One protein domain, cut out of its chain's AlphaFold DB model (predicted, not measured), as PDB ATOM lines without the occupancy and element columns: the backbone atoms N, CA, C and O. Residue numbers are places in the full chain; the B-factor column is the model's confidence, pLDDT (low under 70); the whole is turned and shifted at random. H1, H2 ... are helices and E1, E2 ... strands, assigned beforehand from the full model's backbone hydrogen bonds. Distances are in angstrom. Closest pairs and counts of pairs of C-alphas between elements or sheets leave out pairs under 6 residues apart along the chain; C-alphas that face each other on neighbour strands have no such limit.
ATOM      1  N   ARG A   3     217.663 137.851 128.572       93.44
ATOM      2  CA  ARG A   3     218.849 138.264 127.813       93.44
ATOM      3  C   ARG A   3     218.428 138.532 126.372       93.44
ATOM      4  O   ARG A   3     217.845 137.663 125.724       93.44
ATOM      5  N   VAL A   4     218.709 139.739 125.898       95.56
ATOM      6  CA  VAL A   4     218.364 140.187 124.549       95.56
ATOM      7  C   VAL A   4     219.584 140.851 123.943       95.56
ATOM      8  O   VAL A   4     220.129 141.787 124.527       95.56
ATOM      9  N   ASP A   5     219.991 140.380 122.770       94.69
ATOM     10  CA  ASP A   5     221.102 140.985 122.048       94.69
ATOM     11  C   ASP A   5     220.541 141.910 120.959       94.69
ATOM     12  O   ASP A   5     219.816 141.459 120.070       94.69
ATOM     13  N   PHE A   6     220.840 143.206 121.036       95.69
ATOM     14  CA  PHE A   6     220.371 144.220 120.091       95.69
ATOM     15  C   PHE A   6     221.364 144.416 118.954       95.69
ATOM     16  O   PHE A   6     222.571 144.488 119.183       95.69
ATOM     17  N   ARG A   7     220.855 144.539 117.728       93.19
ATOM     18  CA  ARG A   7     221.657 144.702 116.513       93.19
ATOM     19  C   ARG A   7     221.042 145.750 115.594       93.19
ATOM     20  O   ARG A   7     219.824 145.942 115.576       93.19
ATOM     21  N   TYR A   8     221.897 146.392 114.815       92.56
ATOM     22  CA  TYR A   8     221.475 147.207 113.682       92.56
ATOM     23  C   TYR A   8     221.224 146.325 112.459       92.56
ATOM     24  O   TYR A   8     221.626 145.155 112.418       92.56
ATOM     25  N   GLY A   9     220.542 146.891 111.469       86.19
ATOM     26  CA  GLY A   9     220.383 146.259 110.166       86.19
ATOM     27  C   GLY A   9     221.717 146.087 109.448       86.19
ATOM     28  O   GLY A   9     222.668 146.819 109.703       86.19
ATOM     29  N   LYS A  10     221.792 145.134 108.512       80.19
ATOM     30  CA  LYS A  10     223.028 144.839 107.754       80.19
ATOM     31  C   LYS A  10     223.534 146.022 106.916       80.19
ATOM     32  O   LYS A  10     224.717 146.105 106.619       80.19
ATOM     33  N   THR A  11     222.619 146.884 106.502       84.56
ATOM     34  CA  THR A  11     222.813 148.082 105.673       84.56
ATOM     35  C   THR A  11     223.099 149.328 106.509       84.56
ATOM     36  O   THR A  11     223.603 150.319 105.984       84.56
ATOM     37  N   GLN A  12     222.811 149.291 107.813       84.50
ATOM     38  CA  GLN A  12     223.011 150.422 108.707       84.50
ATOM     39  C   GLN A  12     224.465 150.495 109.162       84.50
ATOM     40  O   GLN A  12     225.069 149.500 109.559       84.50
ATOM     41  N   ASN A  13     225.013 151.709 109.161       86.88
ATOM     42  CA  ASN A  13     226.393 151.950 109.561       86.88
ATOM     43  C   ASN A  13     226.526 153.123 110.551       86.88
ATOM     44  O   ASN A  13     227.209 154.101 110.246       86.88
ATOM     45  N   PRO A  14     225.866 153.063 111.723       89.56
ATOM     46  CA  PRO A  14     225.815 154.189 112.649       89.56
ATOM     47  C   PRO A  14     227.185 154.490 113.272       89.56
ATOM     48  O   PRO A  14     228.014 153.598 113.474       89.56
ATOM     49  N   GLU A  15     227.411 155.755 113.615       87.94
ATOM     50  CA  GLU A  15     228.547 156.172 114.440       87.94
ATOM     51  C   GLU A  15     228.326 155.813 115.913       87.94
ATOM     52  O   GLU A  15     227.190 155.731 116.384       87.94
ATOM     53  N   LEU A  16     229.414 155.656 116.675       83.12
ATOM     54  CA  LEU A  16     229.362 155.269 118.089       83.12
ATOM     55  C   LEU A  16     228.447 156.178 118.934       83.12
ATOM     56  O   LEU A  16     227.720 155.696 119.808       83.12
ATOM     57  N   ALA A  17     228.436 157.484 118.653       83.75
ATOM     58  CA  ALA A  17     227.580 158.445 119.344       83.75
ATOM     59  C   ALA A  17     226.085 158.145 119.134       83.75
ATOM     60  O   ALA A  17     225.325 158.087 120.109       83.75
ATOM     61  N   GLN A  18     225.683 157.876 117.887       90.12
ATOM     62  CA  GLN A  18     224.323 157.456 117.549       90.12
ATOM     63  C   GLN A  18     223.989 156.134 118.245       90.12
ATOM     64  O   GLN A  18     222.959 156.020 118.906       90.12
ATOM     65  N   VAL A  19     224.926 155.179 118.220       89.94
ATOM     66  CA  VAL A  19     224.734 153.858 118.828       89.94
ATOM     67  C   VAL A  19     224.413 153.933 120.321       89.94
ATOM     68  O   VAL A  19     223.598 153.163 120.841       89.94
ATOM     69  N   LYS A  20     225.048 154.865 121.034       86.38
ATOM     70  CA  LYS A  20     224.785 155.126 122.455       86.38
ATOM     71  C   LYS A  20     223.472 155.874 122.670       86.38
ATOM     72  O   LYS A  20     222.732 155.539 123.599       86.38
ATOM     73  N   ALA A  21     223.174 156.866 121.832       90.81
ATOM     74  CA  ALA A  21     221.925 157.618 121.898       90.81
ATOM     75  C   ALA A  21     220.702 156.705 121.705       90.81
ATOM     76  O   ALA A  21     219.738 156.797 122.474       90.81
ATOM     77  N   ASP A  22     220.781 155.766 120.764       95.31
ATOM     78  CA  ASP A  22     219.720 154.806 120.468       95.31
ATOM     79  C   ASP A  22     219.450 153.860 121.632       95.31
ATOM     80  O   ASP A  22     218.295 153.678 122.029       95.31
ATOM     81  N   LEU A  23     220.500 153.318 122.264       93.38
ATOM     82  CA  LEU A  23     220.325 152.497 123.462       93.38
ATOM     83  C   LEU A  23     219.648 153.295 124.580       93.38
ATOM     84  O   LEU A  23     218.714 152.801 125.211       93.38
ATOM     85  N   ILE A  24     220.083 154.533 124.826       92.56
ATOM     86  CA  ILE A  24     219.477 155.383 125.859       92.56
ATOM     87  C   ILE A  24     217.992 155.616 125.552       92.56
ATOM     88  O   ILE A  24     217.154 155.521 126.453       92.56
ATOM     89  N   THR A  25     217.650 155.894 124.296       95.62
ATOM     90  CA  THR A  25     216.261 156.066 123.856       95.62
ATOM     91  C   THR A  25     215.452 154.785 124.058       95.62
ATOM     92  O   THR A  25     214.397 154.836 124.694       95.62
ATOM     93  N   CYS A  26     215.975 153.626 123.654       96.06
ATOM     94  CA  CYS A  26     215.363 152.318 123.900       96.06
ATOM     95  C   CYS A  26     215.103 152.072 125.392       96.06
ATOM     96  O   CYS A  26     213.966 151.809 125.789       96.06
ATOM     97  N   LEU A  27     216.104 152.272 126.252       91.88
ATOM     98  CA  LEU A  27     215.963 152.106 127.701       91.88
ATOM     99  C   LEU A  27     214.907 153.051 128.302       91.88
ATOM    100  O   LEU A  27     214.184 152.665 129.225       91.88
ATOM    101  N   ARG A  28     214.770 154.278 127.776       92.00
ATOM    102  CA  ARG A  28     213.704 155.211 128.186       92.00
ATOM    103  C   ARG A  28     212.316 154.707 127.794       92.00
ATOM    104  O   ARG A  28     211.388 154.894 128.580       92.00
ATOM    105  N   TYR A  29     212.155 154.102 126.616       95.12
ATOM    106  CA  TYR A  29     210.886 153.488 126.212       95.12
ATOM    107  C   TYR A  29     210.562 152.273 127.078       95.12
ATOM    108  O   TYR A  29     209.489 152.235 127.674       95.12
ATOM    109  N   LEU A  30     211.520 151.358 127.253       93.06
ATOM    110  CA  LEU A  30     211.366 150.164 128.092       93.06
ATOM    111  C   LEU A  30     210.944 150.510 129.524       93.06
ATOM    112  O   LEU A  30     210.065 149.866 130.089       93.06
ATOM    113  N   LYS A  31     211.515 151.574 130.102       85.88
ATOM    114  CA  LYS A  31     211.140 152.053 131.441       85.88
ATOM    115  C   LYS A  31     209.686 152.538 131.528       85.88
ATOM    116  O   LYS A  31     209.095 152.471 132.601       85.88
ATOM    117  N   ARG A  32     209.122 153.063 130.435       88.50
ATOM    118  CA  ARG A  32     207.723 153.529 130.369       88.50
ATOM    119  C   ARG A  32     206.737 152.402 130.062       88.50
ATOM    120  O   ARG A  32     205.536 152.582 130.236       88.50
ATOM    121  N   THR A  33     207.228 151.246 129.633       89.50
ATOM    122  CA  THR A  33     206.420 150.056 129.379       89.50
ATOM    123  C   THR A  33     206.087 149.361 130.705       89.50
ATOM    124  O   THR A  33     206.831 148.509 131.192       89.50
ATOM    125  N   SER A  34     204.969 149.761 131.318       80.81
ATOM    126  CA  SER A  34     204.566 149.364 132.679       80.81
ATOM    127  C   SER A  34     204.494 147.851 132.892       80.81
ATOM    128  O   SER A  34     204.885 147.369 133.953       80.81
ATOM    129  N   ASN A  35     204.070 147.096 131.877       86.62
ATOM    130  CA  ASN A  35     203.903 145.648 131.961       86.62
ATOM    131  C   ASN A  35     205.221 144.855 131.942       86.62
ATOM    132  O   ASN A  35     205.159 143.643 132.094       86.62
ATOM    133  N   LEU A  36     206.388 145.485 131.738       87.69
ATOM    134  CA  LEU A  36     207.677 144.782 131.814       87.69
ATOM    135  C   LEU A  36     208.198 144.653 133.252       87.69
ATOM    136  O   LEU A  36     208.993 143.759 133.526       87.69
ATOM    137  N   HIS A  37     207.809 145.552 134.167       85.25
ATOM    138  CA  HIS A  37     208.289 145.562 135.558       85.25
ATOM    139  C   HIS A  37     209.821 145.367 135.693       85.25
ATOM    140  O   HIS A  37     210.305 144.521 136.453       85.25
ATOM    141  N   ILE A  38     210.597 146.149 134.930       85.44
ATOM    142  CA  ILE A  38     212.070 146.102 134.937       85.44
ATOM    143  C   ILE A  38     212.606 146.647 136.268       85.44
ATOM    144  O   ILE A  38     212.419 147.816 136.601       85.44
ATOM    145  N   LEU A  39     213.331 145.799 136.996       84.50
ATOM    146  CA  LEU A  39     214.035 146.120 138.241       84.50
ATOM    147  C   LEU A  39     215.430 146.704 137.976       84.50
ATOM    148  O   LEU A  39     215.922 147.537 138.736       84.50
ATOM    149  N   GLY A  40     216.066 146.288 136.882       81.94
ATOM    150  CA  GLY A  40     217.384 146.763 136.478       81.94
ATOM    151  C   GLY A  40     217.851 146.113 135.184       81.94
ATOM    152  O   GLY A  40     217.192 145.217 134.653       81.94
ATOM    153  N   TYR A  41     218.999 146.553 134.681       86.56
ATOM    154  CA  TYR A  41     219.603 145.980 133.485       86.56
ATOM    155  C   TYR A  41     221.126 146.134 133.491       86.56
ATOM    156  O   TYR A  41     221.677 147.038 134.124       86.56
ATOM    157  N   LEU A  42     221.794 145.253 132.755       84.50
ATOM    158  CA  LEU A  42     223.203 145.376 132.390       84.50
ATOM    159  C   LEU A  42     223.326 145.300 130.872       84.50
ATOM    160  O   LEU A  42     222.522 144.635 130.221       84.50
ATOM    161  N   TRP A  43     224.321 145.974 130.313       87.38
ATOM    162  CA  TRP A  43     224.602 145.887 128.891       87.38
ATOM    163  C   TRP A  43     226.097 145.994 128.621       87.38
ATOM    164  O   TRP A  43     226.835 146.608 129.394       87.38
ATOM    165  N   LYS A  44     226.517 145.414 127.500       84.25
ATOM    166  CA  LYS A  44     227.838 145.598 126.900       84.25
ATOM    167  C   LYS A  44     227.664 145.956 125.432       84.25
ATOM    168  O   LYS A  44     226.810 145.369 124.776       84.25
ATOM    169  N   LEU A  45     228.445 146.919 124.955       85.62
ATOM    170  CA  LEU A  45     228.561 147.249 123.538       85.62
ATOM    171  C   LEU A  45     229.762 146.512 122.953       85.62
ATOM    172  O   LEU A  45     230.847 146.584 123.523       85.62
ATOM    173  N   GLU A  46     229.568 145.857 121.819       83.06
ATOM    174  CA  GLU A  46     230.619 145.203 121.049       83.06
ATOM    175  C   GLU A  46     230.562 145.657 119.589       83.06
ATOM    176  O   GLU A  46     229.538 146.143 119.100       83.06
ATOM    177  N   PHE A  47     231.674 145.488 118.878       81.25
ATOM    178  CA  PHE A  47     231.752 145.673 117.435       81.25
ATOM    179  C   PHE A  47     232.369 144.426 116.815       81.25
ATOM    180  O   PHE A  47     233.462 144.014 117.198       81.25
ATOM    181  N   ALA A  48     231.697 143.856 115.820       78.62
ATOM    182  CA  ALA A  48     232.261 142.791 115.003       78.62
ATOM    183  C   ALA A  48     232.154 143.167 113.527       78.62
ATOM    184  O   ALA A  48     231.135 143.692 113.093       78.62
ATOM    185  N   GLU A  49     233.188 142.867 112.740       76.00
ATOM    186  CA  GLU A  49     233.295 143.275 111.330       76.00
ATOM    187  C   GLU A  49     232.052 142.916 110.501       76.00
ATOM    188  O   GLU A  49     231.552 143.732 109.735       76.00
ATOM    189  N   LYS A  50     231.501 141.714 110.709       79.25
ATOM    190  CA  LYS A  50     230.340 141.217 109.955       79.25
ATOM    191  C   LYS A  50     228.992 141.755 110.436       79.25
ATOM    192  O   LYS A  50     228.035 141.732 109.670       79.25
ATOM    193  N   THR A  51     228.874 142.150 111.704       76.62
ATOM    194  CA  THR A  51     227.582 142.520 112.320       76.62
ATOM    195  C   THR A  51     227.523 143.970 112.785       76.62
ATOM    196  O   THR A  51     226.478 144.402 113.263       76.62
ATOM    197  N   GLY A  52     228.623 144.712 112.669       85.50
ATOM    198  CA  GLY A  52     228.766 146.064 113.185       85.50
ATOM    199  C   GLY A  52     228.630 146.142 114.707       85.50
ATOM    200  O   GLY A  52     228.870 145.171 115.440       85.50
ATOM    201  N   TYR A  53     228.236 147.329 115.173       87.19
ATOM    202  CA  TYR A  53     227.921 147.583 116.573       87.19
ATOM    203  C   TYR A  53     226.709 146.761 117.030       87.19
ATOM    204  O   TYR A  53     225.692 146.692 116.341       87.19
ATOM    205  N   HIS A  54     226.794 146.158 118.210       90.19
ATOM    206  CA  HIS A  54     225.689 145.415 118.811       90.19
ATOM    207  C   HIS A  54     225.793 145.402 120.334       90.19
ATOM    208  O   HIS A  54     226.881 145.491 120.899       90.19
ATOM    209  N   TYR A  55     224.648 145.291 121.007       90.94
ATOM    210  CA  TYR A  55     224.596 145.232 122.461       90.94
ATOM    211  C   TYR A  55     224.216 143.844 122.955       90.94
ATOM    212  O   TYR A  55     223.230 143.278 122.493       90.94
ATOM    213  N   HIS A  56     224.918 143.360 123.971       91.19
ATOM    214  CA  HIS A  56     224.474 142.251 124.811       91.19
ATOM    215  C   HIS A  56     223.792 142.815 126.052       91.19
ATOM    216  O   HIS A  56     224.471 143.413 126.887       91.19
ATOM    217  N   CYS A  57     222.479 142.635 126.195       91.06
ATOM    218  CA  CYS A  57     221.714 143.189 127.313       91.06
ATOM    219  C   CYS A  57     221.103 142.088 128.182       91.06
ATOM    220  O   CYS A  57     220.515 141.133 127.677       91.06
ATOM    221  N   PHE A  58     221.145 142.270 129.502       90.25
ATOM    222  CA  PHE A  58     220.329 141.506 130.441       90.25
ATOM    223  C   PHE A  58     219.371 142.438 131.165       90.25
ATOM    224  O   PHE A  58     219.766 143.489 131.665       90.25
ATOM    225  N   PHE A  59     218.124 142.005 131.280       88.88
ATOM    226  CA  PHE A  59     217.054 142.694 131.979       88.88
ATOM    227  C   PHE A  59     216.586 141.850 133.165       88.88
ATOM    228  O   PHE A  59     216.144 140.700 133.029       88.88
ATOM    229  N   PHE A  60     216.661 142.446 134.351       87.12
ATOM    230  CA  PHE A  60     216.129 141.888 135.585       87.12
ATOM    231  C   PHE A  60     214.689 142.367 135.738       87.12
ATOM    232  O   PHE A  60     214.431 143.564 135.825       87.12
ATOM    233  N   LEU A  61     213.756 141.422 135.732       86.50
ATOM    234  CA  LEU A  61     212.311 141.653 135.716       86.50
ATOM    235  C   LEU A  61     211.726 141.048 136.996       86.50
ATOM    236  O   LEU A  61     212.264 140.048 137.488       86.50
ATOM    237  N   ASP A  62     210.647 141.620 137.529       84.31
ATOM    238  CA  ASP A  62     210.000 141.072 138.726       84.31
ATOM    239  C   ASP A  62     209.323 139.722 138.432       84.31
ATOM    240  O   ASP A  62     208.245 139.647 137.840       84.31
ATOM    241  N   GLY A  63     209.951 138.635 138.890       80.44
ATOM    242  CA  GLY A  63     209.439 137.272 138.731       80.44
ATOM    243  C   GLY A  63     208.125 136.999 139.471       80.44
ATOM    244  O   GLY A  63     207.455 136.022 139.165       80.44
ATOM    245  N   ARG A  64     207.708 137.860 140.414       79.44
ATOM    246  CA  ARG A  64     206.374 137.757 141.040       79.44
ATOM    247  C   ARG A  64     205.256 138.234 140.119       79.44
ATOM    248  O   ARG A  64     204.103 137.869 140.324       79.44
ATOM    249  N   LYS A  65     205.584 139.066 139.129       75.38
ATOM    250  CA  LYS A  65     204.639 139.579 138.130       75.38
ATOM    251  C   LYS A  65     204.646 138.753 136.847       75.38
ATOM    252  O   LYS A  65     203.690 138.826 136.080       75.38
ATOM    253  N   HIS A  66     205.695 137.959 136.620       76.12
ATOM    254  CA  HIS A  66     205.912 137.290 135.345       76.12
ATOM    255  C   HIS A  66     206.528 135.897 135.447       76.12
ATOM    256  O   HIS A  66     207.531 135.697 136.127       76.12
ATOM    257  N   SER A  67     206.015 134.987 134.619       74.00
ATOM    258  CA  SER A  67     206.610 133.677 134.331       74.00
ATOM    259  C   SER A  67     206.957 133.465 132.847       74.00
ATOM    260  O   SER A  67     207.474 132.415 132.490       74.00
ATOM    261  N   GLN A  68     206.698 134.451 131.973       86.12
ATOM    262  CA  GLN A  68     206.819 134.331 130.508       86.12
ATOM    263  C   GLN A  68     208.040 135.098 129.977       86.12
ATOM    264  O   GLN A  68     207.919 136.079 129.242       86.12
ATOM    265  N   ASP A  69     209.231 134.671 130.381       87.06
ATOM    266  CA  ASP A  69     210.506 135.319 130.059       87.06
ATOM    267  C   ASP A  69     210.785 135.435 128.550       87.06
ATOM    268  O   ASP A  69     211.253 136.485 128.112       87.06
ATOM    269  N   ILE A  70     210.418 134.428 127.746       93.62
ATOM    270  CA  ILE A  70     210.546 134.472 126.276       93.62
ATOM    271  C   ILE A  70     209.724 135.619 125.678       93.62
ATOM    272  O   ILE A  70     210.237 136.375 124.850       93.62
ATOM    273  N   LYS A  71     208.464 135.781 126.106       93.69
ATOM    274  CA  LYS A  71     207.579 136.837 125.588       93.69
ATOM    275  C   LYS A  71     208.032 138.224 126.029       93.69
ATOM    276  O   LYS A  71     207.962 139.165 125.247       93.69
ATOM    277  N   LEU A  72     208.537 138.353 127.257       93.94
ATOM    278  CA  LEU A  72     209.099 139.617 127.742       93.94
ATOM    279  C   LEU A  72     210.371 139.991 126.978       93.94
ATOM    280  O   LEU A  72     210.525 141.142 126.581       93.94
ATOM    281  N   ALA A  73     211.252 139.021 126.716       95.75
ATOM    282  CA  ALA A  73     212.434 139.216 125.880       95.75
ATOM    283  C   ALA A  73     212.054 139.649 124.453       95.75
ATOM    284  O   ALA A  73     212.655 140.575 123.910       95.75
ATOM    285  N   GLN A  74     211.009 139.045 123.879       96.38
ATOM    286  CA  GLN A  74     210.462 139.448 122.585       96.38
ATOM    287  C   GLN A  74     209.934 140.888 122.622       96.38
ATOM    288  O   GLN A  74     210.320 141.700 121.789       96.38
ATOM    289  N   GLN A  75     209.125 141.243 123.623       96.00
ATOM    290  CA  GLN A  75     208.591 142.599 123.772       96.00
ATOM    291  C   GLN A  75     209.708 143.647 123.905       96.00
ATOM    292  O   GLN A  75     209.625 144.717 123.304       96.00
ATOM    293  N   ILE A  76     210.770 143.333 124.654       96.94
ATOM    294  CA  ILE A  76     211.961 144.185 124.770       96.94
ATOM    295  C   ILE A  76     212.632 144.372 123.401       96.94
ATOM    296  O   ILE A  76     212.967 145.497 123.024       96.94
ATOM    297  N   GLY A  77     212.797 143.286 122.644       96.56
ATOM    298  CA  GLY A  77     213.342 143.320 121.288       96.56
ATOM    299  C   GLY A  77     212.504 144.153 120.315       96.56
ATOM    300  O   GLY A  77     213.048 144.942 119.547       96.56
ATOM    301  N   GLU A  78     211.177 144.059 120.385       96.19
ATOM    302  CA  GLU A  78     210.288 144.869 119.543       96.19
ATOM    303  C   GLU A  78     210.363 146.369 119.870       96.19
ATOM    304  O   GLU A  78     210.239 147.209 118.975       96.19
ATOM    305  N   VAL A  79     210.622 146.740 121.130       96.38
ATOM    306  CA  VAL A  79     210.896 148.144 121.485       96.38
ATOM    307  C   VAL A  79     212.193 148.624 120.837       96.38
ATOM    308  O   VAL A  79     212.211 149.726 120.292       96.38
ATOM    309  N   TRP A  80     213.248 147.803 120.827       96.69
ATOM    310  CA  TRP A  80     214.483 148.127 120.106       96.69
ATOM    311  C   TRP A  80     214.224 148.363 118.615       96.69
ATOM    312  O   TRP A  80     214.598 149.410 118.087       96.69
ATOM    313  N   LYS A  81     213.502 147.450 117.952       95.12
ATOM    314  CA  LYS A  81     213.138 147.614 116.535       95.12
ATOM    315  C   LYS A  81     212.372 148.903 116.278       95.12
ATOM    316  O   LYS A  81     212.626 149.577 115.292       95.12
ATOM    317  N   ARG A  82     211.466 149.291 117.176       94.19
ATOM    318  CA  ARG A  82     210.725 150.550 117.037       94.19
ATOM    319  C   ARG A  82     211.626 151.783 117.098       94.19
ATOM    320  O   ARG A  82     211.340 152.756 116.414       94.19
ATOM    321  N   VAL A  83     212.678 151.750 117.917       94.44
ATOM    322  CA  VAL A  83     213.628 152.865 118.054       94.44
ATOM    323  C   VAL A  83     214.537 152.975 116.834       94.44
ATOM    324  O   VAL A  83     214.769 154.081 116.364       94.44
ATOM    325  N   ILE A  84     215.012 151.844 116.309       93.00
ATOM    326  CA  ILE A  84     215.935 151.812 115.162       93.00
ATOM    327  C   ILE A  84     215.215 151.915 113.809       93.00
ATOM    328  O   ILE A  84     215.802 152.343 112.817       93.00
ATOM    329  N   GLY A  85     213.942 151.525 113.757       88.44
ATOM    330  CA  GLY A  85     213.150 151.431 112.535       88.44
ATOM    331  C   GLY A  85     213.159 150.031 111.911       88.44
ATOM    332  O   GLY A  85     213.584 149.046 112.516       88.44
ATOM    333  N   ILE A  86     212.659 149.950 110.677       74.38
ATOM    334  CA  ILE A  86     212.397 148.703 109.929       74.38
ATOM    335  C   ILE A  86     213.590 147.742 109.834       74.38
ATOM    336  O   ILE A  86     213.383 146.534 109.751       74.38
ATOM    337  N   GLU A  87     214.818 148.250 109.896       82.38
ATOM    338  CA  GLU A  87     216.032 147.434 109.787       82.38
ATOM    339  C   GLU A  87     216.625 147.013 111.140       82.38
ATOM    340  O   GLU A  87     217.566 146.219 111.177       82.38
ATOM    341  N   GLY A  88     216.076 147.488 112.262       88.25
ATOM    342  CA  GLY A  88     216.499 147.052 113.589       88.25
ATOM    343  C   GLY A  88     216.292 145.548 113.785       88.25
ATOM    344  O   GLY A  88     215.262 144.985 113.404       88.25
ATOM    345  N   ALA A  89     217.257 144.892 114.427       93.62
ATOM    346  CA  ALA A  89     217.210 143.462 114.701       93.62
ATOM    347  C   ALA A  89     217.528 143.164 116.169       93.62
ATOM    348  O   ALA A  89     218.218 143.918 116.854       93.62
ATOM    349  N   TYR A  90     217.035 142.036 116.668       96.00
ATOM    350  CA  TYR A  90     217.402 141.537 117.987       96.00
ATOM    351  C   TYR A  90     217.450 140.015 117.990       96.00
ATOM    352  O   TYR A  90     216.876 139.350 117.128       96.00
ATOM    353  N   HIS A  91     218.129 139.471 118.989       95.44
ATOM    354  CA  HIS A  91     218.185 138.046 119.246       95.44
ATOM    355  C   HIS A  91     217.661 137.748 120.654       95.44
ATOM    356  O   HIS A  91     218.115 138.328 121.641       95.44
ATOM    357  N   ASN A  92     216.670 136.858 120.732       96.31
ATOM    358  CA  ASN A  92     216.036 136.438 121.975       96.31
ATOM    359  C   ASN A  92     216.754 135.201 122.533       96.31
ATOM    360  O   ASN A  92     216.431 134.071 122.167       96.31
ATOM    361  N   CYS A  93     217.708 135.411 123.441       93.75
ATOM    362  CA  CYS A  93     218.470 134.311 124.031       93.75
ATOM    363  C   CYS A  93     217.598 133.393 124.900       93.75
ATOM    364  O   CYS A  93     217.912 132.216 125.043       93.75
ATOM    365  N   ASN A  94     216.501 133.894 125.481       93.94
ATOM    366  CA  ASN A  94     215.591 133.065 126.279       93.94
ATOM    367  C   ASN A  94     214.909 131.988 125.424       93.94
ATOM    368  O   ASN A  94     214.732 130.867 125.895       93.94
ATOM    369  N   LEU A  95     214.578 132.300 124.167       94.12
ATOM    370  CA  LEU A  95     214.048 131.309 123.228       94.12
ATOM    371  C   LEU A  95     215.093 130.231 122.904       94.12
ATOM    372  O   LEU A  95     214.783 129.044 122.896       94.12
ATOM    373  N   ASP A  96     216.343 130.635 122.690       93.06
ATOM    374  CA  ASP A  96     217.442 129.704 122.423       93.06
ATOM    375  C   ASP A  96     217.742 128.793 123.622       93.06
ATOM    376  O   ASP A  96     217.957 127.593 123.441       93.06
ATOM    377  N   ALA A  97     217.680 129.330 124.844       91.00
ATOM    378  CA  ALA A  97     217.785 128.541 126.067       91.00
ATOM    379  C   ALA A  97     216.658 127.508 126.184       91.00
ATOM    380  O   ALA A  97     216.923 126.348 126.488       91.00
ATOM    381  N   HIS A  98     215.416 127.914 125.906       90.25
ATOM    382  CA  HIS A  98     214.268 127.007 125.895       90.25
ATOM    383  C   HIS A  98     214.434 125.883 124.863       90.25
ATOM    384  O   HIS A  98     214.081 124.739 125.127       90.25
ATOM    385  N   ASN A  99     215.031 126.190 123.712       92.88
ATOM    386  CA  ASN A  99     215.286 125.223 122.645       92.88
ATOM    387  C   ASN A  99     216.555 124.376 122.868       92.88
ATOM    388  O   ASN A  99     217.009 123.705 121.944       92.88
ATOM    389  N   GLY A 100     217.155 124.421 124.063       90.38
ATOM    390  CA  GLY A 100     218.298 123.580 124.426       90.38
ATOM    391  C   GLY A 100     219.626 123.973 123.774       90.38
ATOM    392  O   GLY A 100     220.560 123.177 123.769       90.38
ATOM    393  N   LYS A 101     219.752 125.192 123.229       90.38
ATOM    394  CA  LYS A 101     221.001 125.634 122.578       90.38
ATOM    395  C   LYS A 101     222.121 125.993 123.553       90.38
ATOM    396  O   LYS A 101     223.266 126.153 123.133       90.38
ATOM    397  N   TYR A 102     221.809 126.155 124.836       85.88
ATOM    398  CA  TYR A 102     222.801 126.429 125.870       85.88
ATOM    399  C   TYR A 102     222.923 125.231 126.799       85.88
ATOM    400  O   TYR A 102     221.924 124.758 127.336       85.88
ATOM    401  N   ARG A 103     224.163 124.784 127.015       84.94
ATOM    402  CA  ARG A 103     224.480 123.731 127.982       84.94
ATOM    403  C   ARG A 103     224.170 124.175 129.414       84.94
ATOM    404  O   ARG A 103     223.530 123.440 130.153       84.94
ATOM    405  N   ASP A 104     224.585 125.392 129.764       86.44
ATOM    406  CA  ASP A 104     224.424 125.972 131.097       86.44
ATOM    407  C   ASP A 104     223.512 127.209 131.022       86.44
ATOM    408  O   ASP A 104     223.883 128.266 130.504       86.44
ATOM    409  N   VAL A 105     222.272 127.074 131.504       87.00
ATOM    410  CA  VAL A 105     221.235 128.109 131.364       87.00
ATOM    411  C   VAL A 105     221.162 128.982 132.617       87.00
ATOM    412  O   VAL A 105     220.453 128.678 133.572       87.00
ATOM    413  N   GLY A 106     221.842 130.130 132.580       86.56
ATOM    414  CA  GLY A 106     221.762 131.161 133.625       86.56
ATOM    415  C   GLY A 106     220.585 132.138 133.491       86.56
ATOM    416  O   GLY A 106     220.441 133.029 134.323       86.56
ATOM    417  N   ILE A 107     219.752 132.022 132.446       88.00
ATOM    418  CA  ILE A 107     218.671 132.972 132.113       88.00
ATOM    419  C   ILE A 107     217.262 132.422 132.402       88.00
ATOM    420  O   ILE A 107     217.085 131.244 132.710       88.00
ATOM    421  N   GLY A 108     216.249 133.294 132.393       87.81
ATOM    422  CA  GLY A 108     214.863 132.952 132.739       87.81
ATOM    423  C   GLY A 108     214.517 133.160 134.216       87.81
ATOM    424  O   GLY A 108     214.999 134.112 134.844       87.81
ATOM    425  N   ILE A 109     213.614 132.343 134.766       88.06
ATOM    426  CA  ILE A 109     213.172 132.452 136.169       88.06
ATOM    427  C   ILE A 109     214.313 132.032 137.103       88.06
ATOM    428  O   ILE A 109     214.876 130.953 136.941       88.06
ATOM    429  N   LEU A 110     214.650 132.884 138.072       84.94
ATOM    430  CA  LEU A 110     215.677 132.630 139.085       84.94
ATOM    431  C   LEU A 110     214.994 132.431 140.438       84.94
ATOM    432  O   LEU A 110     214.403 133.368 140.981       84.94
ATOM    433  N   HIS A 111     215.072 131.220 140.984       84.19
ATOM    434  CA  HIS A 111     214.586 130.936 142.330       84.19
ATOM    435  C   HIS A 111     215.685 131.210 143.352       84.19
ATOM    436  O   HIS A 111     216.836 130.843 143.159       84.19
ATOM    437  N   ARG A 112     215.326 131.785 144.505       79.75
ATOM    438  CA  ARG A 112     216.288 132.152 145.562       79.75
ATOM    439  C   ARG A 112     217.167 130.990 146.051       79.75
ATOM    440  O   ARG A 112     218.256 131.231 146.560       79.75
ATOM    441  N   LYS A 113     216.682 129.751 145.951       87.56
ATOM    442  CA  LYS A 113     217.397 128.540 146.384       87.56
ATOM    443  C   LYS A 113     218.260 127.916 145.277       87.56
ATOM    444  O   LYS A 113     219.032 127.011 145.570       87.56
ATOM    445  N   ASP A 114     218.146 128.393 144.041       88.00
ATOM    446  CA  ASP A 114     218.788 127.809 142.863       88.00
ATOM    447  C   ASP A 114     220.205 128.364 142.665       88.00
ATOM    448  O   ASP A 114     220.462 129.224 141.821       88.00
ATOM    449  N   LYS A 115     221.128 127.908 143.519       90.19
ATOM    450  CA  LYS A 115     222.525 128.371 143.526       90.19
ATOM    451  C   LYS A 115     223.232 128.122 142.192       90.19
ATOM    452  O   LYS A 115     223.916 129.016 141.710       90.19
ATOM    453  N   GLN A 116     223.015 126.958 141.583       90.31
ATOM    454  CA  GLN A 116     223.647 126.584 140.317       90.31
ATOM    455  C   GLN A 116     223.254 127.543 139.190       90.31
ATOM    456  O   GLN A 116     224.100 128.014 138.434       90.31
ATOM    457  N   LYS A 117     221.976 127.929 139.116       87.88
ATOM    458  CA  LYS A 117     221.533 128.901 138.114       87.88
ATOM    459  C   LYS A 117     222.128 130.290 138.330       87.88
ATOM    460  O   LYS A 117     222.414 130.986 137.355       87.88
ATOM    461  N   TYR A 118     222.357 130.692 139.583       86.12
ATOM    462  CA  TYR A 118     223.118 131.909 139.875       86.12
ATOM    463  C   TYR A 118     224.579 131.792 139.439       86.12
ATOM    464  O   TYR A 118     225.104 132.752 138.887       86.12
ATOM    465  N   GLU A 119     225.231 130.647 139.628       89.12
ATOM    466  CA  GLU A 119     226.598 130.429 139.140       89.12
ATOM    467  C   GLU A 119     226.659 130.559 137.617       89.12
ATOM    468  O   GLU A 119     227.449 131.351 137.107       89.12
ATOM    469  N   TYR A 120     225.748 129.904 136.893       90.75
ATOM    470  CA  TYR A 120     225.645 130.024 135.435       90.75
ATOM    471  C   TYR A 120     225.355 131.449 134.974       90.75
ATOM    472  O   TYR A 120     225.903 131.909 133.973       90.75
ATOM    473  N   LEU A 121     224.510 132.177 135.706       86.00
ATOM    474  CA  LEU A 121     224.258 133.588 135.441       86.00
ATOM    475  C   LEU A 121     225.533 134.417 135.591       86.00
ATOM    476  O   LEU A 121     225.868 135.211 134.712       86.00
ATOM    477  N   ILE A 122     226.232 134.259 136.713       84.81
ATOM    478  CA  ILE A 122     227.431 135.042 136.986       84.81
ATOM    479  C   ILE A 122     228.523 134.678 135.975       84.81
ATOM    480  O   ILE A 122     229.183 135.586 135.483       84.81
ATOM    481  N   GLU A 123     228.675 133.407 135.597       84.19
ATOM    482  CA  GLU A 123     229.584 132.988 134.523       84.19
ATOM    483  C   GLU A 123     229.207 133.602 133.172       84.19
ATOM    484  O   GLU A 123     230.075 134.136 132.488       84.19
ATOM    485  N   ALA A 124     227.923 133.631 132.805       82.50
ATOM    486  CA  ALA A 124     227.478 134.273 131.568       82.50
ATOM    487  C   ALA A 124     227.765 135.786 131.564       82.50
ATOM    488  O   ALA A 124     228.241 136.331 130.565       82.50
ATOM    489  N   ILE A 125     227.521 136.466 132.691       79.12
ATOM    490  CA  ILE A 125     227.850 137.887 132.854       79.12
ATOM    491  C   ILE A 125     229.368 138.084 132.814       79.12
ATOM    492  O   ILE A 125     229.839 138.984 132.123       79.12
ATOM    493  N   ARG A 126     230.150 137.250 133.510       76.44
ATOM    494  CA  ARG A 126     231.622 137.289 133.499       76.44
ATOM    495  C   ARG A 126     232.177 137.076 132.103       76.44
ATOM    496  O   ARG A 126     233.082 137.795 131.709       76.44
ATOM    497  N   TYR A 127     231.638 136.119 131.356       72.62
ATOM    498  CA  TYR A 127     232.061 135.835 129.992       72.62
ATOM    499  C   TYR A 127     231.873 137.055 129.095       72.62
ATOM    500  O   TYR A 127     232.807 137.465 128.415       72.62
ATOM    501  N   ILE A 128     230.701 137.689 129.159       70.94
ATOM    502  CA  ILE A 128     230.421 138.883 128.357       70.94
ATOM    503  C   ILE A 128     231.243 140.072 128.864       70.94
ATOM    504  O   ILE A 128     231.746 140.843 128.066       70.94
ATOM    505  N   THR A 129     231.460 140.216 130.172       63.38
ATOM    506  CA  THR A 129     232.240 141.328 130.755       63.38
ATOM    507  C   THR A 129     233.757 141.118 130.762       63.38
ATOM    508  O   THR A 129     234.485 142.044 131.135       63.38
ATOM    509  N   LYS A 130     234.268 139.951 130.338       65.44
ATOM    510  CA  LYS A 130     235.705 139.771 130.094       65.44
ATOM    511  C   LYS A 130     236.142 140.795 129.051       65.44
ATOM    512  O   LYS A 130     235.454 140.999 128.051       65.44
ATOM    513  N   ARG A 131     237.280 141.449 129.321       51.06
ATOM    514  CA  ARG A 131     237.923 142.368 128.374       51.06
ATOM    515  C   ARG A 131     238.037 141.661 127.033       51.06
ATOM    516  O   ARG A 131     238.499 140.520 126.992       51.06
ATOM    517  N   ASP A 132     237.583 142.338 125.989       50.69
ATOM    518  CA  ASP A 132     237.542 141.793 124.644       50.69
ATOM    519  C   ASP A 132     238.912 141.223 124.261       50.69
ATOM    520  O   ASP A 132     239.951 141.865 124.441       50.69
ATOM    521  N   GLN A 133     238.923 140.015 123.698       39.34
ATOM    522  CA  GLN A 133     239.978 139.658 122.761       39.34
ATOM    523  C   GLN A 133     239.749 140.530 121.526       39.34
ATOM    524  O   GLN A 133     239.025 140.155 120.607       39.34
ATOM    525  N   PHE A 134     240.284 141.749 121.544       41.97
ATOM    526  CA  PHE A 134     240.135 142.658 120.422       41.97
ATOM    527  C   PHE A 134     240.845 142.074 119.194       41.97
ATOM    528  O   PHE A 134     242.075 142.028 119.145       41.97
ATOM    529  N   ILE A 135     240.087 141.740 118.147       38.69
ATOM    530  CA  ILE A 135     240.567 142.020 116.794       38.69
ATOM    531  C   ILE A 135     240.401 143.531 116.638       38.69
ATOM    532  O   ILE A 135     239.304 144.043 116.424       38.69
ATOM    533  N   VAL A 136     241.486 144.262 116.872       45.38
ATOM    534  CA  VAL A 136     241.500 145.726 116.878       45.38
ATOM    535  C   VAL A 136     241.232 146.245 115.461       45.38
ATOM    536  O   VAL A 136     242.146 146.388 114.651       45.38
ATOM    537  N   HIS A 137     239.972 146.546 115.148       49.28
ATOM    538  CA  HIS A 137     239.608 147.194 113.892       49.28
ATOM    539  C   HIS A 137     239.855 148.712 113.986       49.28
ATOM    540  O   HIS A 137     239.486 149.344 114.978       49.28
ATOM    541  N   LYS A 138     240.438 149.328 112.942       55.47
ATOM    542  CA  LYS A 138     240.848 150.756 112.923       55.47
ATOM    543  C   LYS A 138     239.732 151.729 113.328       55.47
ATOM    544  O   LYS A 138     240.009 152.775 113.905       55.47
ATOM    545  N   ARG A 139     238.478 151.382 113.030       59.38
ATOM    546  CA  ARG A 139     237.299 152.185 113.383       59.38
ATOM    547  C   ARG A 139     237.044 152.248 114.889       59.38
ATOM    548  O   ARG A 139     236.791 153.331 115.386       59.38
ATOM    549  N   ILE A 140     237.159 151.122 115.598       59.50
ATOM    550  CA  ILE A 140     236.948 151.074 117.055       59.50
ATOM    551  C   ILE A 140     237.986 151.961 117.738       59.50
ATOM    552  O   ILE A 140     237.620 152.816 118.529       59.50
ATOM    553  N   LYS A 141     239.263 151.821 117.352       61.16
ATOM    554  CA  LYS A 141     240.341 152.674 117.867       61.16
ATOM    555  C   LYS A 141     240.059 154.153 117.646       61.16
ATOM    556  O   LYS A 141     240.166 154.923 118.582       61.16
ATOM    557  N   ARG A 142     239.656 154.532 116.431       68.44
ATOM    558  CA  ARG A 142     239.331 155.925 116.112       68.44
ATOM    559  C   ARG A 142     238.162 156.448 116.949       68.44
ATOM    560  O   ARG A 142     238.248 157.549 117.473       68.44
ATOM    561  N   ASP A 143     237.086 155.676 117.074       67.44
ATOM    562  CA  ASP A 143     235.902 156.084 117.834       67.44
ATOM    563  C   ASP A 143     236.217 156.173 119.345       67.44
ATOM    564  O   ASP A 143     235.774 157.108 120.010       67.44
ATOM    565  N   GLU A 144     237.045 155.265 119.874       65.44
ATOM    566  CA  GLU A 144     237.554 155.311 121.253       65.44
ATOM    567  C   GLU A 144     238.511 156.488 121.495       65.44
ATOM    568  O   GLU A 144     238.379 157.178 122.503       65.44
ATOM    569  N   GLU A 145     239.456 156.740 120.587       66.38
ATOM    570  CA  GLU A 145     240.397 157.868 120.643       66.38
ATOM    571  C   GLU A 145     239.647 159.204 120.589       66.38
ATOM    572  O   GLU A 145     239.896 160.094 121.404       66.38
ATOM    573  N   ASN A 146     238.667 159.330 119.689       65.56
ATOM    574  CA  ASN A 146     237.804 160.506 119.600       65.56
ATOM    575  C   ASN A 146     237.043 160.747 120.914       65.56
ATOM    576  O   ASN A 146     236.953 161.884 121.373       65.56
ATOM    577  N   GLU A 147     236.531 159.696 121.558       61.53
ATOM    578  CA  GLU A 147     235.851 159.823 122.851       61.53
ATOM    579  C   GLU A 147     236.793 160.126 124.023       61.53
ATOM    580  O   GLU A 147     236.419 160.909 124.900       61.53
ATOM    581  N   GLN A 148     237.999 159.548 124.049       60.06
ATOM    582  CA  GLN A 148     239.028 159.869 125.047       60.06
ATOM    583  C   GLN A 148     239.453 161.337 124.945       60.06
ATOM    584  O   GLN A 148     239.587 162.014 125.960       60.06
ATOM    585  N   ASN A 149     239.567 161.860 123.725       58.72
ATOM    586  CA  ASN A 149     239.875 163.269 123.492       58.72
ATOM    587  C   ASN A 149     238.717 164.206 123.889       58.72
ATOM    588  O   ASN A 149     238.948 165.368 124.210       58.72
ATOM    589  N   LEU A 150     237.473 163.708 123.914       55.12
ATOM    590  CA  LEU A 150     236.287 164.452 124.361       55.12
ATOM    591  C   LEU A 150     236.071 164.410 125.887       55.12
ATOM    592  O   LEU A 150     235.257 165.178 126.407       55.12
ATOM    593  N   ARG A 151     236.740 163.510 126.626       50.00
ATOM    594  CA  ARG A 151     236.572 163.339 128.080       50.00
ATOM    595  C   ARG A 151     237.903 163.006 128.754       50.00
ATOM    596  O   ARG A 151     238.375 161.882 128.655       50.00
ATOM    597  N   ASN A 152     238.426 163.941 129.547       41.50
ATOM    598  CA  ASN A 152     239.683 163.826 130.307       41.50
ATOM    599  C   ASN A 152     239.776 162.673 131.340       41.50
ATOM    600  O   ASN A 152     240.790 162.578 132.023       41.50
ATOM    601  N   ASP A 153     238.799 161.767 131.439       39.47
ATOM    602  CA  ASP A 153     238.829 160.625 132.359       39.47
ATOM    603  C   ASP A 153     238.594 159.302 131.616       39.47
ATOM    604  O   ASP A 153     237.550 159.078 130.996       39.47
ATOM    605  N   LYS A 154     239.572 158.392 131.715       35.66
ATOM    606  CA  LYS A 154     239.566 157.034 131.143       35.66
ATOM    607  C   LYS A 154     238.363 156.222 131.651       35.66
ATOM    608  O   LYS A 154     238.429 155.616 132.717       35.66
ATOM    609  N   ALA A 155     237.278 156.156 130.880       31.20
ATOM    610  CA  ALA A 155     236.085 155.379 131.220       31.20
ATOM    611  C   ALA A 155     235.831 154.255 130.202       31.20
ATOM    612  O   ALA A 155     235.226 154.465 129.156       31.20
ATOM    613  N   TYR A 156     236.235 153.029 130.543       33.47
ATOM    614  CA  TYR A 156     235.715 151.822 129.897       33.47
ATOM    615  C   TYR A 156     234.314 151.547 130.471       33.47
ATOM    616  O   TYR A 156     234.164 151.247 131.657       33.47
ATOM    617  N   PHE A 157     233.263 151.721 129.666       33.34
ATOM    618  CA  PHE A 157     231.881 151.691 130.153       33.34
ATOM    619  C   PHE A 157     231.340 150.259 130.308       33.34
ATOM    620  O   PHE A 157     230.677 149.739 129.418       33.34
ATOM    621  N   ILE A 158     231.501 149.668 131.494       37.03
ATOM    622  CA  ILE A 158     230.483 148.760 132.045       37.03
ATOM    623  C   ILE A 158     229.541 149.638 132.879       37.03
ATOM    624  O   ILE A 158     229.829 149.958 134.031       37.03
ATOM    625  N   ARG A 159     228.416 150.084 132.307       36.91
ATOM    626  CA  ARG A 159     227.378 150.798 133.076       36.91
ATOM    627  C   ARG A 159     226.371 149.794 133.629       36.91
ATOM    628  O   ARG A 159     225.398 149.443 132.969       36.91
ATOM    629  N   VAL A 160     226.586 149.363 134.871       35.25
ATOM    630  CA  VAL A 160     225.559 148.672 135.662       35.25
ATOM    631  C   VAL A 160     224.593 149.726 136.206       35.25
ATOM    632  O   VAL A 160     224.936 150.464 137.126       35.25
ATOM    633  N   PHE A 161     223.377 149.815 135.660       34.03
ATOM    634  CA  PHE A 161     222.291 150.552 136.310       34.03
ATOM    635  C   PHE A 161     221.404 149.564 137.070       34.03
ATOM    636  O   PHE A 161     220.475 148.971 136.523       34.03
ATOM    637  N   GLY A 162     221.675 149.413 138.366       27.59
ATOM    638  CA  GLY A 162     220.732 148.838 139.321       27.59
ATOM    639  C   GLY A 162     220.155 149.952 140.186       27.59
ATOM    640  O   GLY A 162     220.891 150.569 140.953       27.59
ATOM    641  N   LYS A 163     218.848 150.231 140.099       31.47
ATOM    642  CA  LYS A 163     218.186 150.966 141.183       31.47
ATOM    643  C   LYS A 163     218.170 150.043 142.401       31.47
ATOM    644  O   LYS A 163     217.515 149.012 142.351       31.47
ATOM    645  N   ASN A 164     218.911 150.423 143.448       29.97
ATOM    646  CA  ASN A 164     218.884 149.865 144.804       29.97
ATOM    647  C   ASN A 164     218.515 148.373 144.886       29.97
ATOM    648  O   ASN A 164     217.457 148.003 145.390       29.97
ATOM    649  N   ILE A 165     219.439 147.503 144.476       32.44
ATOM    650  CA  ILE A 165     219.569 146.240 145.200       32.44
ATOM    651  C   ILE A 165     220.061 146.662 146.586       32.44
ATOM    652  O   ILE A 165     221.143 147.240 146.687       32.44
ATOM    653  N   ALA A 166     219.236 146.481 147.625       30.19
ATOM    654  CA  ALA A 166     219.628 146.749 149.007       30.19
ATOM    655  C   ALA A 166     221.049 146.210 149.229       30.19
ATOM    656  O   ALA A 166     221.326 145.065 148.855       30.19
ATOM    657  N   LYS A 167     221.957 147.049 149.754       32.34
ATOM    658  CA  LYS A 167     223.397 146.740 149.914       32.34
ATOM    659  C   LYS A 167     223.624 145.343 150.519       32.34
ATOM    660  O   LYS A 167     224.562 144.641 150.152       32.34
ATOM    661  N   ASP A 168     222.689 144.907 151.348       32.22
ATOM    662  CA  ASP A 168     222.619 143.628 152.050       32.22
ATOM    663  C   ASP A 168     222.589 142.394 151.122       32.22
ATOM    664  O   ASP A 168     223.093 141.328 151.482       32.22
ATOM    665  N   VAL A 169     222.023 142.514 149.914       35.91
ATOM    666  CA  VAL A 169     221.939 141.413 148.933       35.91
ATOM    667  C   VAL A 169     223.244 141.280 148.142       35.91
ATOM    668  O   VAL A 169     223.688 140.160 147.891       35.91
ATOM    669  N   ALA A 170     223.900 142.399 147.818       32.25
ATOM    670  CA  ALA A 170     225.200 142.396 147.143       32.25
ATOM    671  C   ALA A 170     226.309 141.821 148.046       32.25
ATOM    672  O   ALA A 170     227.132 141.029 147.590       32.25
ATOM    673  N   ILE A 171     226.280 142.137 149.348       33.59
ATOM    674  CA  ILE A 171     227.248 141.623 150.334       33.59
ATOM    675  C   ILE A 171     227.113 140.100 150.519       33.59
ATOM    676  O   ILE A 171     228.117 139.410 150.698       33.59
ATOM    677  N   LYS A 172     225.896 139.543 150.416       35.06
ATOM    678  CA  LYS A 172     225.674 138.089 150.521       35.06
ATOM    679  C   LYS A 172     226.148 137.295 149.302       35.06
ATOM    680  O   LYS A 172     226.501 136.134 149.468       35.06
ATOM    681  N   MET A 173     226.199 137.891 148.110       35.09
ATOM    682  CA  MET A 173     226.710 137.213 146.907       35.09
ATOM    683  C   MET A 173     228.246 137.127 146.858       35.09
ATOM    684  O   MET A 173     228.776 136.297 146.129       35.09
ATOM    685  N   GLY A 174     228.959 137.942 147.645       29.86
ATOM    686  CA  GLY A 174     230.426 137.919 147.737       29.86
ATOM    687  C   GLY A 174     231.001 137.036 148.851       29.86
ATOM    688  O   GLY A 174     232.211 136.837 148.896       29.86
ATOM    689  N   LYS A 175     230.171 136.504 149.759       37.06
ATOM    690  CA  LYS A 175     230.621 135.662 150.883       37.06
ATOM    691  C   LYS A 175     230.004 134.269 150.819       37.06
ATOM    692  O   LYS A 175     229.058 133.962 151.537       37.06
TER     693      LYS A 175
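This is residues 3 to 175 of the 185 residues of an uncharacterized protein of Acinetobacter sp. ANC 3929 (UniProt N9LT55). What does the domain look like? A twisted sheet of four strands has H1 and H2 over one face, H3, H4 and H5 only graze it, and residues 167 to 172 of H6 stick out. What is it built of? The 173 printed residues, a mixed class, have six named helices and four named strands in the order E1 H1 E2 E3 H2 E4 H3 H4 H5 H6; the sheet runs E2, E3, E1, E4, all antiparallel. How large is it? It is compact, with a radius of gyration of the C-alphas of 16.9 A and spans of 46 by 39 by 32 A.

How is the sheet joined? E2, residues 38 to 48, and E3, residues 52 to 61, form a hairpin with N 44 and O 56 2.9 A apart. E1, residues 3 to 7, is antiparallel to E3, with N 6 and O 55 at 2.8 A, and to E4, residues 89 to 92, with N 7 and O 89 at 2.8 A. The sheet is twisted, its C-alphas lying up to 4.2 A off the best plane. Which helices are on one face? H1, residues 16 to 32, and H2, residues 69 to 84, are on the same face, in two layers, helices on one face of a sheet, at heights over the sheet of 9.1 A and 7.2 A. They touch at a steep tilt of 51 degrees, opposite ways, the C-alphas of Cys 26 and Trp 80 being closest at 5.7 A. E1, H1, E2 and E3, H2, E4 are split strand-helix-strand units, two strands running the same way with another between them, both with right-handed crossovers. Where are the other helices? H3, residues 93 to 98, touches residues 69 to 73 of H2 alone, closest at the C-alphas of Ile 70 and Asn 94, 5.2 A. H4, residues 115 to 129, grazes the sheet, its closest C-alphas to E2 being Thr 129 and Lys 44, 7.2 A. H5, residues 138 to 150, is close to but not clearly touching H1, with the C-alphas of Leu 16 and Asp 143 at 6.6 A, while H6, residues 167 to 173, is not on the sheet. Are the helix backbones complete? In H1, H2, H3, H4, H5 and H6, every O i to N i+4 pair is within hydrogen-bond range.

Where do the elements begin and end? E1 begins at C-alpha 3 (218.849, 138.264, 127.813), and H6 ends at C-alpha 173 (226.710, 137.213, 146.907). Which are long? From first to last C-alpha E2 measures 28.6 A, E3 28.2 A, H1 24.9 A, H2 22.9 A, H4 20.6 A and H5 18.4 A.

Which links are long? Those from H3 to H4 and from H5 to H6 are long, and in the latter residues 161 to 162 pair antiparallel with residues 40 to 41 of E2. Where is confidence low? The printed part has no cut, and residues 129 to 175 have pLDDT under 70.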